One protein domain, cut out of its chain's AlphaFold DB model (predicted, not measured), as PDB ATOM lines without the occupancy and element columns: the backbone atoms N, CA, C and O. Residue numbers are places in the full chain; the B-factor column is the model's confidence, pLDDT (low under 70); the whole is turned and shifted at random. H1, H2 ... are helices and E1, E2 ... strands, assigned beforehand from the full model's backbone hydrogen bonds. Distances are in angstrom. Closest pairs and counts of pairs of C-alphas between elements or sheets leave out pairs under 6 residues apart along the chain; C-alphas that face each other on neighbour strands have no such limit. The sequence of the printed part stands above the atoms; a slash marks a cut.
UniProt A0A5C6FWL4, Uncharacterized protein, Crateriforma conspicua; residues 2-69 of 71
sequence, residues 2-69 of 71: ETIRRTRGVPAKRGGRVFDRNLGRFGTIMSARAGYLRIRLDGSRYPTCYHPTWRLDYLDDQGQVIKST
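This is residues 2 to 69 of the 71 residues of an uncharacterized protein of Crateriforma conspicua (UniProt A0A5C6FWL4). One strongly twisted sheet of six strands makes the body; the long strand E2 bends within it, and E4 and E6 stand at its two edges, apart from each other. The short helix H1 sits at one end of the longest axis and only grazes the sheet, while the loop between E3 and E4 reaches out at the other end. The printed part has 68 residues with one named helix followed by six named strands; the sheet's order is E4 E3 E2 E1 E5 E6, all antiparallel, and the class is mostly strand. The whole is compact, with a radius of gyration of the C-alphas of 10.6 A and spans of 30 by 24 by 20 A.

Find C-alpha 2 at (-51.097, -48.699, -41.026); from there H1 runs through residues 2 to 8, 10.0 A long. Go on to E1, residues 17 to 20, 10.1 A long. E2, residues 25 to 33, begins with C-alpha 25 at (-40.081, -26.981, -36.805); it is the longest strand, 21.6 A from first to last C-alpha, and bends by 67 degrees at residue 30. E3, residues 36 to 41, is 14.9 A long, and E4, residues 48 to 50, is 6.6 A long. E5, residues 56 to 59, is 9.4 A long, and E6, residues 65 to 68, is 7.0 A long and ends with C-alpha 68 at (-52.632, -32.489, -32.336).

Look first at H1, where every O i to N i+4 pair is within hydrogen-bond range; its residues 2 to 4 only graze the sheet. E1, E2, E3 and E4 form a meander, each strand the antiparallel neighbour of the one before. In the hairpin of E1 and E2, find N 20 and O 25, 2.8 A apart. In the hairpin of E2 and E3, N 30 and O 38 are 2.8 A apart. In the hairpin of E3 and E4, N 50 and O 37 are 2.8 A apart. Then look to the other side of E1, where E5 is its antiparallel neighbour at 153 degrees, with N 19 and O 57 2.8 A apart. In the hairpin of E5 and E6, at 162 degrees, N 58 and O 67 are 2.8 A apart.

The two C-alphas farthest apart are those of Arg 6 and Gly 43, 30.2 A. From edge to edge of the sheet the strands' lines turn by 110 degrees, and the way across it turns by 65 degrees. The printed part has no cut and no long link. The mean pLDDT of the printed part is 91.8, and no printed residue is under 70.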
ATOM      1  N   GLU A   2     -49.751 -48.266 -41.414       80.56
ATOM      2  CA  GLU A   2     -51.097 -48.699 -41.026       80.56
ATOM      3  C   GLU A   2     -51.215 -49.134 -39.560       80.56
ATOM      4  O   GLU A   2     -52.076 -48.622 -38.853       80.56
ATOM      5  N   THR A   3     -50.286 -49.958 -39.060       81.19
ATOM      6  CA  THR A   3     -50.280 -50.385 -37.652       81.19
ATOM      7  C   THR A   3     -50.267 -49.202 -36.688       81.19
ATOM      8  O   THR A   3     -51.034 -49.203 -35.743       81.19
ATOM      9  N   ILE A   4     -49.462 -48.162 -36.946       85.56
ATOM     10  CA  ILE A   4     -49.385 -46.964 -36.088       85.56
ATOM     11  C   ILE A   4     -50.690 -46.165 -36.140       85.56
ATOM     12  O   ILE A   4     -51.157 -45.699 -35.105       85.56
ATOM     13  N   ARG A   5     -51.288 -46.019 -37.329       86.69
ATOM     14  CA  ARG A   5     -52.582 -45.338 -37.489       86.69
ATOM     15  C   ARG A   5     -53.666 -46.055 -36.687       86.69
ATOM     16  O   ARG A   5     -54.424 -45.402 -35.981       86.69
ATOM     17  N   ARG A   6     -53.694 -47.391 -36.758       85.69
ATOM     18  CA  ARG A   6     -54.676 -48.229 -36.060       85.69
ATOM     19  C   ARG A   6     -54.451 -48.266 -34.548       85.69
ATOM     20  O   ARG A   6     -55.415 -48.162 -33.806       85.69
ATOM     21  N   THR A   7     -53.208 -48.406 -34.087       86.94
ATOM     22  CA  THR A   7     -52.915 -48.543 -32.651       86.94
ATOM     23  C   THR A   7     -52.937 -47.220 -31.903       86.94
ATOM     24  O   THR A   7     -53.307 -47.200 -30.737       86.94
ATOM     25  N   ARG A   8     -52.534 -46.118 -32.547       85.44
ATOM     26  CA  ARG A   8     -52.401 -44.808 -31.891       85.44
ATOM     27  C   ARG A   8     -53.411 -43.760 -32.357       85.44
ATOM     28  O   ARG A   8     -53.386 -42.646 -31.848       85.44
ATOM     29  N   GLY A   9     -54.266 -44.075 -33.333       86.62
ATOM     30  CA  GLY A   9     -55.304 -43.154 -33.813       86.62
ATOM     31  C   GLY A   9     -54.760 -41.868 -34.448       86.62
ATOM     32  O   GLY A   9     -55.433 -40.840 -34.428       86.62
ATOM     33  N   VAL A  10     -53.533 -41.899 -34.980       89.94
ATOM     34  CA  VAL A  10     -52.886 -40.736 -35.612       89.94
ATOM     35  C   VAL A  10     -52.967 -40.807 -37.139       89.94
ATOM     36  O   VAL A  10     -52.810 -41.896 -37.707       89.94
ATOM     37  N   PRO A  11     -53.136 -39.675 -37.849       91.81
ATOM     38  CA  PRO A  11     -53.220 -39.638 -39.312       91.81
ATOM     39  C   PRO A  11     -51.832 -39.720 -39.985       91.81
ATOM     40  O   PRO A  11     -51.527 -39.004 -40.936       91.81
ATOM     41  N   ALA A  12     -50.962 -40.613 -39.505       91.38
ATOM     42  CA  ALA A  12     -49.603 -40.760 -40.013       91.38
ATOM     43  C   ALA A  12     -49.582 -41.381 -41.422       91.38
ATOM     44  O   ALA A  12     -49.938 -42.550 -41.603       91.38
ATOM     45  N   LYS A  13     -49.103 -40.623 -42.415       91.62
ATOM     46  CA  LYS A  13     -48.924 -41.061 -43.811       91.62
ATOM     47  C   LYS A  13     -47.509 -40.763 -44.306       91.62
ATOM     48  O   LYS A  13     -46.891 -39.801 -43.859       91.62
ATOM     49  N   ARG A  14     -46.989 -41.567 -45.240       93.69
ATOM     50  CA  ARG A  14     -45.706 -41.273 -45.902       93.69
ATOM     51  C   ARG A  14     -45.866 -39.999 -46.731       93.69
ATOM     52  O   ARG A  14     -46.864 -39.857 -47.425       93.69
ATOM     53  N   GLY A  15     -44.915 -39.079 -46.612       93.81
ATOM     54  CA  GLY A  15     -45.017 -37.728 -47.168       93.81
ATOM     55  C   GLY A  15     -45.911 -36.784 -46.357       93.81
ATOM     56  O   GLY A  15     -46.014 -35.617 -46.707       93.81
ATOM     57  N   GLY A  16     -46.542 -37.248 -45.271       94.31
ATOM     58  CA  GLY A  16     -47.360 -36.394 -44.413       94.31
ATOM     59  C   GLY A  16     -46.525 -35.294 -43.767       94.31
ATOM     60  O   GLY A  16     -45.405 -35.553 -43.310       94.31
ATOM     61  N   ARG A  17     -47.072 -34.080 -43.736       96.19
ATOM     62  CA  ARG A  17     -46.443 -32.938 -43.081       96.19
ATOM     63  C   ARG A  17     -46.819 -32.937 -41.602       96.19
ATOM     64  O   ARG A  17     -47.941 -33.273 -41.225       96.19
ATOM     65  N   VAL A  18     -45.844 -32.614 -40.768       95.44
ATOM     66  CA  VAL A  18     -45.995 -32.518 -39.317       95.44
ATOM     67  C   VAL A  18     -45.294 -31.267 -38.814       95.44
ATOM     68  O   VAL A  18     -44.355 -30.788 -39.453       95.44
ATOM     69  N   PHE A  19     -45.733 -30.749 -37.678       95.25
ATOM     70  CA  PHE A  19     -45.052 -29.693 -36.948       95.25
ATOM     71  C   PHE A  19     -44.646 -30.237 -35.582       95.25
ATOM     72  O   PHE A  19     -45.470 -30.745 -34.821       95.25
ATOM     73  N   ASP A  20     -43.347 -30.194 -35.313       93.31
ATOM     74  CA  ASP A  20     -42.777 -30.549 -34.027       93.31
ATOM     75  C   ASP A  20     -42.868 -29.333 -33.104       93.31
ATOM     76  O   ASP A  20     -42.173 -28.333 -33.304       93.31
ATOM     77  N   ARG A  21     -43.737 -29.418 -32.091       90.88
ATOM     78  CA  ARG A  21     -43.969 -28.325 -31.137       90.88
ATOM     79  C   ARG A  21     -42.831 -28.143 -30.135       90.88
ATOM     80  O   ARG A  21     -42.782 -27.121 -29.464       90.88
ATOM     81  N   ASN A  22     -41.925 -29.114 -30.003       89.38
ATOM     82  CA  ASN A  22     -40.780 -28.999 -29.101       89.38
ATOM     83  C   ASN A  22     -39.660 -28.146 -29.700       89.38
ATOM     84  O   ASN A  22     -39.059 -27.328 -29.015       89.38
ATOM     85  N   LEU A  23     -39.384 -28.357 -30.979       89.06
ATOM     86  CA  LEU A  23     -38.341 -27.685 -31.739       89.06
ATOM     87  C   LEU A  23     -38.888 -26.496 -32.535       89.06
ATOM     88  O   LEU A  23     -38.098 -25.735 -33.091       89.06
ATOM     89  N   GLY A  24     -40.214 -26.358 -32.630       92.31
ATOM     90  CA  GLY A  24     -40.877 -25.323 -33.420       92.31
ATOM     91  C   GLY A  24     -40.598 -25.467 -34.915       92.31
ATOM     92  O   GLY A  24     -40.392 -24.470 -35.605       92.31
ATOM     93  N   ARG A  25     -40.510 -26.704 -35.424       94.00
ATOM     94  CA  ARG A  25     -40.081 -26.981 -36.805       94.00
ATOM     95  C   ARG A  25     -41.048 -27.881 -37.551       94.00
ATOM     96  O   ARG A  25     -41.525 -28.885 -37.031       94.00
ATOM     97  N   PHE A  26     -41.242 -27.572 -38.829       95.50
ATOM     98  CA  PHE A  26     -41.929 -28.472 -39.745       95.50
ATOM     99  C   PHE A  26     -41.065 -29.684 -40.080       95.50
ATOM    100  O   PHE A  26     -39.838 -29.610 -40.144       95.50
ATOM    101  N   GLY A  27     -41.723 -30.802 -40.348       95.19
ATOM    102  CA  GLY A  27     -41.094 -32.031 -40.784       95.19
ATOM    103  C   GLY A  27     -41.974 -32.811 -41.746       95.19
ATOM    104  O   GLY A  27     -43.168 -32.561 -41.895       95.19
ATOM    105  N   THR A  28     -41.356 -33.770 -42.428       96.31
ATOM    106  CA  THR A  28     -42.044 -34.697 -43.331       96.31
ATOM    107  C   THR A  28     -41.840 -36.123 -42.860       96.31
ATOM    108  O   THR A  28     -40.705 -36.556 -42.636       96.31
ATOM    109  N   ILE A  29     -42.929 -36.876 -42.736       95.69
ATOM    110  CA  ILE A  29     -42.889 -38.290 -42.381       95.69
ATOM    111  C   ILE A  29     -42.331 -39.079 -43.577       95.69
ATOM    112  O   ILE A  29     -42.994 -39.270 -44.593       95.69
ATOM    113  N   MET A  30     -41.110 -39.587 -43.446       95.81
ATOM    114  CA  MET A  30     -40.422 -40.344 -44.495       95.81
ATOM    115  C   MET A  30     -40.788 -41.828 -44.463       95.81
ATOM    116  O   MET A  30     -41.037 -42.448 -45.496       95.81
ATOM    117  N   SER A  31     -40.801 -42.420 -43.270       93.75
ATOM    118  CA  SER A  31     -41.082 -43.842 -43.067       93.75
ATOM    119  C   SER A  31     -41.506 -44.115 -41.621       93.75
ATOM    120  O   SER A  31     -41.602 -43.200 -40.806       93.75
ATOM    121  N   ALA A  32     -41.821 -45.367 -41.299       92.56
ATOM    122  CA  ALA A  32     -42.101 -45.790 -39.933       92.56
ATOM    123  C   ALA A  32     -41.426 -47.130 -39.660       92.56
ATOM    124  O   ALA A  32     -41.454 -48.013 -40.517       92.56
ATOM    125  N   ARG A  33     -40.826 -47.280 -38.478       90.69
ATOM    126  CA  ARG A  33     -40.112 -48.497 -38.069       90.69
ATOM    127  C   ARG A  33     -40.285 -48.721 -36.571       90.69
ATOM    128  O   ARG A  33     -40.166 -47.773 -35.805       90.69
ATOM    129  N   ALA A  34     -40.558 -49.967 -36.176       88.00
ATOM    130  CA  ALA A  34     -40.697 -50.379 -34.772       88.00
ATOM    131  C   ALA A  34     -41.674 -49.504 -33.951       88.00
ATOM    132  O   ALA A  34     -41.424 -49.189 -32.796       88.00
ATOM    133  N   GLY A  35     -42.772 -49.054 -34.567       88.19
ATOM    134  CA  GLY A  35     -43.756 -48.197 -33.899       88.19
ATOM    135  C   GLY A  35     -43.384 -46.711 -33.808       88.19
ATOM    136  O   GLY A  35     -44.198 -45.947 -33.298       88.19
ATOM    137  N   TYR A  36     -42.238 -46.285 -34.338       91.94
ATOM    138  CA  TYR A  36     -41.823 -44.881 -34.414       91.94
ATOM    139  C   TYR A  36     -41.951 -44.334 -35.836       91.94
ATOM    140  O   TYR A  36     -41.839 -45.077 -36.820       91.94
ATOM    141  N   LEU A  37     -42.162 -43.022 -35.951       93.94
ATOM    142  CA  LEU A  37     -42.101 -42.303 -37.220       93.94
ATOM    143  C   LEU A  37     -40.673 -41.837 -37.477       93.94
ATOM    144  O   LEU A  37     -39.985 -41.371 -36.577       93.94
ATOM    145  N   ARG A  38     -40.231 -41.952 -38.723       95.88
ATOM    146  CA  ARG A  38     -38.995 -41.345 -39.211       95.88
ATOM    147  C   ARG A  38     -39.381 -40.037 -39.875       95.88
ATOM    148  O   ARG A  38     -39.930 -40.064 -40.977       95.88
ATOM    149  N   ILE A  39     -39.131 -38.920 -39.208       95.50
ATOM    150  CA  ILE A  39     -39.480 -37.589 -39.705       95.50
ATOM    151  C   ILE A  39     -38.193 -36.866 -40.065       95.50
ATOM    152  O   ILE A  39     -37.251 -36.825 -39.279       95.50
ATOM    153  N   ARG A  40     -38.143 -36.307 -41.273       96.56
ATOM    154  CA  ARG A  40     -37.090 -35.368 -41.657       96.56
ATOM    155  C   ARG A  40     -37.593 -33.963 -41.379       96.56
ATOM    156  O   ARG A  40     -38.525 -33.522 -42.052       96.56
ATOM    157  N   LEU A  41     -36.999 -33.301 -40.392       95.44
ATOM    158  CA  LEU A  41     -37.250 -31.888 -40.139       95.44
ATOM    159  C   LEU A  41     -36.742 -31.034 -41.299       95.44
ATOM    160  O   LEU A  41     -35.785 -31.397 -41.988       95.44
ATOM    161  N   ASP A  42     -37.381 -29.891 -41.492       93.56
ATOM    162  CA  ASP A  42     -36.945 -28.901 -42.462       93.56
ATOM    163  C   ASP A  42     -35.556 -28.359 -42.074       93.56
ATOM    164  O   ASP A  42     -35.263 -28.092 -40.900       93.56
ATOM    165  N   GLY A  43     -34.654 -28.309 -43.053       92.06
ATOM    166  CA  GLY A  43     -33.232 -28.015 -42.844       92.06
ATOM    167  C   GLY A  43     -32.378 -29.166 -42.284       92.06
ATOM    168  O   GLY A  43     -31.161 -29.014 -42.194       92.06
ATOM    169  N   SER A  44     -32.946 -30.329 -41.938       91.81
ATOM    170  CA  SER A  44     -32.159 -31.502 -41.523       91.81
ATOM    171  C   SER A  44     -31.826 -32.425 -42.695       91.81
ATOM    172  O   SER A  44     -32.689 -32.815 -43.483       91.81
ATOM    173  N   ARG A  45     -30.565 -32.872 -42.757       91.31
ATOM    174  CA  ARG A  45     -30.096 -33.837 -43.768       91.31
ATOM    175  C   ARG A  45     -30.685 -35.237 -43.576       91.31
ATOM    176  O   ARG A  45     -30.980 -35.917 -44.557       91.31
ATOM    177  N   TYR A  46     -30.868 -35.664 -42.327       92.38
ATOM    178  CA  TYR A  46     -31.275 -37.026 -41.989       92.38
ATOM    179  C   TYR A  46     -32.609 -37.055 -41.233       92.38
ATOM    180  O   TYR A  46     -32.860 -36.171 -40.414       92.38
ATOM    181  N   PRO A  47     -33.466 -38.062 -41.483       94.12
ATOM    182  CA  PRO A  47     -34.669 -38.274 -40.697       94.12
ATOM    183  C   PRO A  47     -34.341 -38.858 -39.320       94.12
ATOM    184  O   PRO A  47     -33.588 -39.830 -39.211       94.12
ATOM    185  N   THR A  48     -34.977 -38.320 -38.288       93.06
ATOM    186  CA  THR A  48     -34.868 -38.763 -36.895       93.06
ATOM    187  C   THR A  48     -36.118 -39.536 -36.468       93.06
ATOM    188  O   THR A  48     -37.152 -39.516 -37.143       93.06
ATOM    189  N   CYS A  49     -35.998 -40.314 -35.392       93.94
ATOM    190  CA  CYS A  49     -37.095 -41.114 -34.852       93.94
ATOM    191  C   CYS A  49     -37.955 -40.274 -33.904       93.94
ATOM    192  O   CYS A  49     -37.424 -39.650 -32.992       93.94
ATOM    193  N   TYR A  50     -39.271 -40.337 -34.078       92.19
ATOM    194  CA  TYR A  50     -40.250 -39.656 -33.239       92.19
ATOM    195  C   TYR A  50     -41.332 -40.612 -32.776       92.19
ATOM    196  O   TYR A  50     -41.773 -41.502 -33.520       92.19
ATOM    197  N   HIS A  51     -41.790 -40.394 -31.547       90.31
ATOM    198  CA  HIS A  51     -42.967 -41.076 -31.051       90.31
ATOM    199  C   HIS A  51     -44.216 -40.469 -31.718       90.31
ATOM    200  O   HIS A  51     -44.372 -39.250 -31.711       90.31
ATOM    201  N   PRO A  52     -45.122 -41.274 -32.305       89.06
ATOM    202  CA  PRO A  52     -46.219 -40.743 -33.117       89.06
ATOM    203  C   PRO A  52     -47.220 -39.874 -32.341       89.06
ATOM    204  O   PRO A  52     -47.990 -39.151 -32.963       89.06
ATOM    205  N   THR A  53     -47.258 -39.972 -31.013       90.00
ATOM    206  CA  THR A  53     -48.233 -39.267 -30.163       90.00
ATOM    207  C   THR A  53     -47.618 -38.204 -29.266       90.00
ATOM    208  O   THR A  53     -48.301 -37.749 -28.357       90.00
ATOM    209  N   TRP A  54     -46.348 -37.851 -29.460       90.31
ATOM    210  CA  TRP A  54     -45.676 -36.880 -28.601       90.31
ATOM    211  C   TRP A  54     -45.413 -35.594 -29.353       90.31
ATOM    212  O   TRP A  54     -44.576 -35.568 -30.252       90.31
ATOM    213  N   ARG A  55     -46.110 -34.531 -28.941       90.19
ATOM    214  CA  ARG A  55     -45.805 -33.135 -29.298       90.19
ATOM    215  C   ARG A  55     -45.738 -32.872 -30.807       90.19
ATOM    216  O   ARG A  55     -45.096 -31.921 -31.247       90.19
ATOM    217  N   LEU A  56     -46.455 -33.682 -31.584       93.00
ATOM    218  CA  LEU A  56     -46.612 -33.531 -33.025       93.00
ATOM    219  C   LEU A  56     -48.007 -33.010 -33.349       93.00
ATOM    220  O   LEU A  56     -49.009 -33.586 -32.908       93.00
ATOM    221  N   ASP A  57     -48.051 -31.981 -34.184       95.25
ATOM    222  CA  ASP A  57     -49.232 -31.641 -34.960       95.25
ATOM    223  C   ASP A  57     -49.110 -32.300 -36.327       95.25
ATOM    224  O   ASP A  57     -48.087 -32.189 -37.002       95.25
ATOM    225  N   TYR A  58     -50.144 -33.022 -36.731       94.88
ATOM    226  CA  TYR A  58     -50.276 -33.573 -38.068       94.88
ATOM    227  C   TYR A  58     -51.028 -32.575 -38.924       94.88
ATOM    228  O   TYR A  58     -52.074 -32.081 -38.502       94.88
ATOM    229  N   LEU A  59     -50.507 -32.316 -40.119       95.12
ATOM    230  CA  LEU A  59     -51.065 -31.348 -41.045       95.12
ATOM    231  C   LEU A  59     -51.669 -32.062 -42.259       95.12
ATOM    232  O   LEU A  59     -51.220 -33.147 -42.653       95.12
ATOM    233  N   ASP A  60     -52.697 -31.458 -42.846       93.44
ATOM    234  CA  ASP A  60     -53.179 -31.832 -44.170       93.44
ATOM    235  C   ASP A  60     -52.263 -31.287 -45.283       93.44
ATOM    236  O   ASP A  60     -51.165 -30.784 -45.040       93.44
ATOM    237  N   ASP A  61     -52.706 -31.440 -46.530       89.50
ATOM    238  CA  ASP A  61     -51.975 -30.954 -47.702       89.50
ATOM    239  C   ASP A  61     -51.965 -29.416 -47.807       89.50
ATOM    240  O   ASP A  61     -51.078 -28.843 -48.427       89.50
ATOM    241  N   GLN A  62     -52.919 -28.744 -47.154       90.88
ATOM    242  CA  GLN A  62     -53.053 -27.286 -47.116       90.88
ATOM    243  C   GLN A  62     -52.306 -26.655 -45.927       90.88
ATOM    244  O   GLN A  62     -52.331 -25.439 -45.753       90.88
ATOM    245  N   GLY A  63     -51.638 -27.462 -45.094       88.81
ATOM    246  CA  GLY A  63     -50.935 -26.991 -43.902       88.81
ATOM    247  C   GLY A  63     -51.846 -26.708 -42.702       88.81
ATOM    248  O   GLY A  63     -51.408 -26.078 -41.740       88.81
ATOM    249  N   GLN A  64     -53.091 -27.177 -42.715       92.44
ATOM    250  CA  GLN A  64     -53.990 -27.094 -41.570       92.44
ATOM    251  C   GLN A  64     -53.758 -28.259 -40.614       92.44
ATOM    252  O   GLN A  64     -53.578 -29.403 -41.034       92.44
ATOM    253  N   VAL A  65     -53.793 -27.984 -39.311       93.56
ATOM    254  CA  VAL A  65     -53.653 -29.021 -38.285       93.56
ATOM    255  C   VAL A  65     -54.901 -29.905 -38.274       93.56
ATOM    256  O   VAL A  65     -55.986 -29.464 -37.913       93.56
ATOM    257  N   ILE A  66     -54.733 -31.179 -38.628       94.00
ATOM    258  CA  ILE A  66     -55.796 -32.197 -38.606       94.00
ATOM    259  C   ILE A  66     -55.811 -33.014 -37.317       94.00
ATOM    260  O   ILE A  66     -56.823 -33.622 -36.968       94.00
ATOM    261  N   LYS A  67     -54.677 -33.085 -36.612       92.69
ATOM    262  CA  LYS A  67     -54.581 -33.773 -35.324       92.69
ATOM    263  C   LYS A  67     -53.396 -33.250 -34.533       92.69
ATOM    264  O   LYS A  67     -52.260 -33.426 -34.959       92.69
ATOM    265  N   SER A  68     -53.660 -32.736 -33.345       91.44
ATOM    266  CA  SER A  68     -52.632 -32.489 -32.336       91.44
ATOM    267  C   SER A  68     -52.524 -33.688 -31.405       91.44
ATOM    268  O   SER A  68     -53.527 -34.309 -31.040       91.44
ATOM    269  N   THR A  69     -51.297 -34.045 -31.047       89.19
ATOM    270  CA  THR A  69     -51.012 -35.123 -30.094       89.19
ATOM    271  C   THR A  69     -50.515 -34.560 -28.774       89.19
ATOM    272  O   THR A  69     -49.986 -33.454 -28.758       89.19
TER     273      THR A  69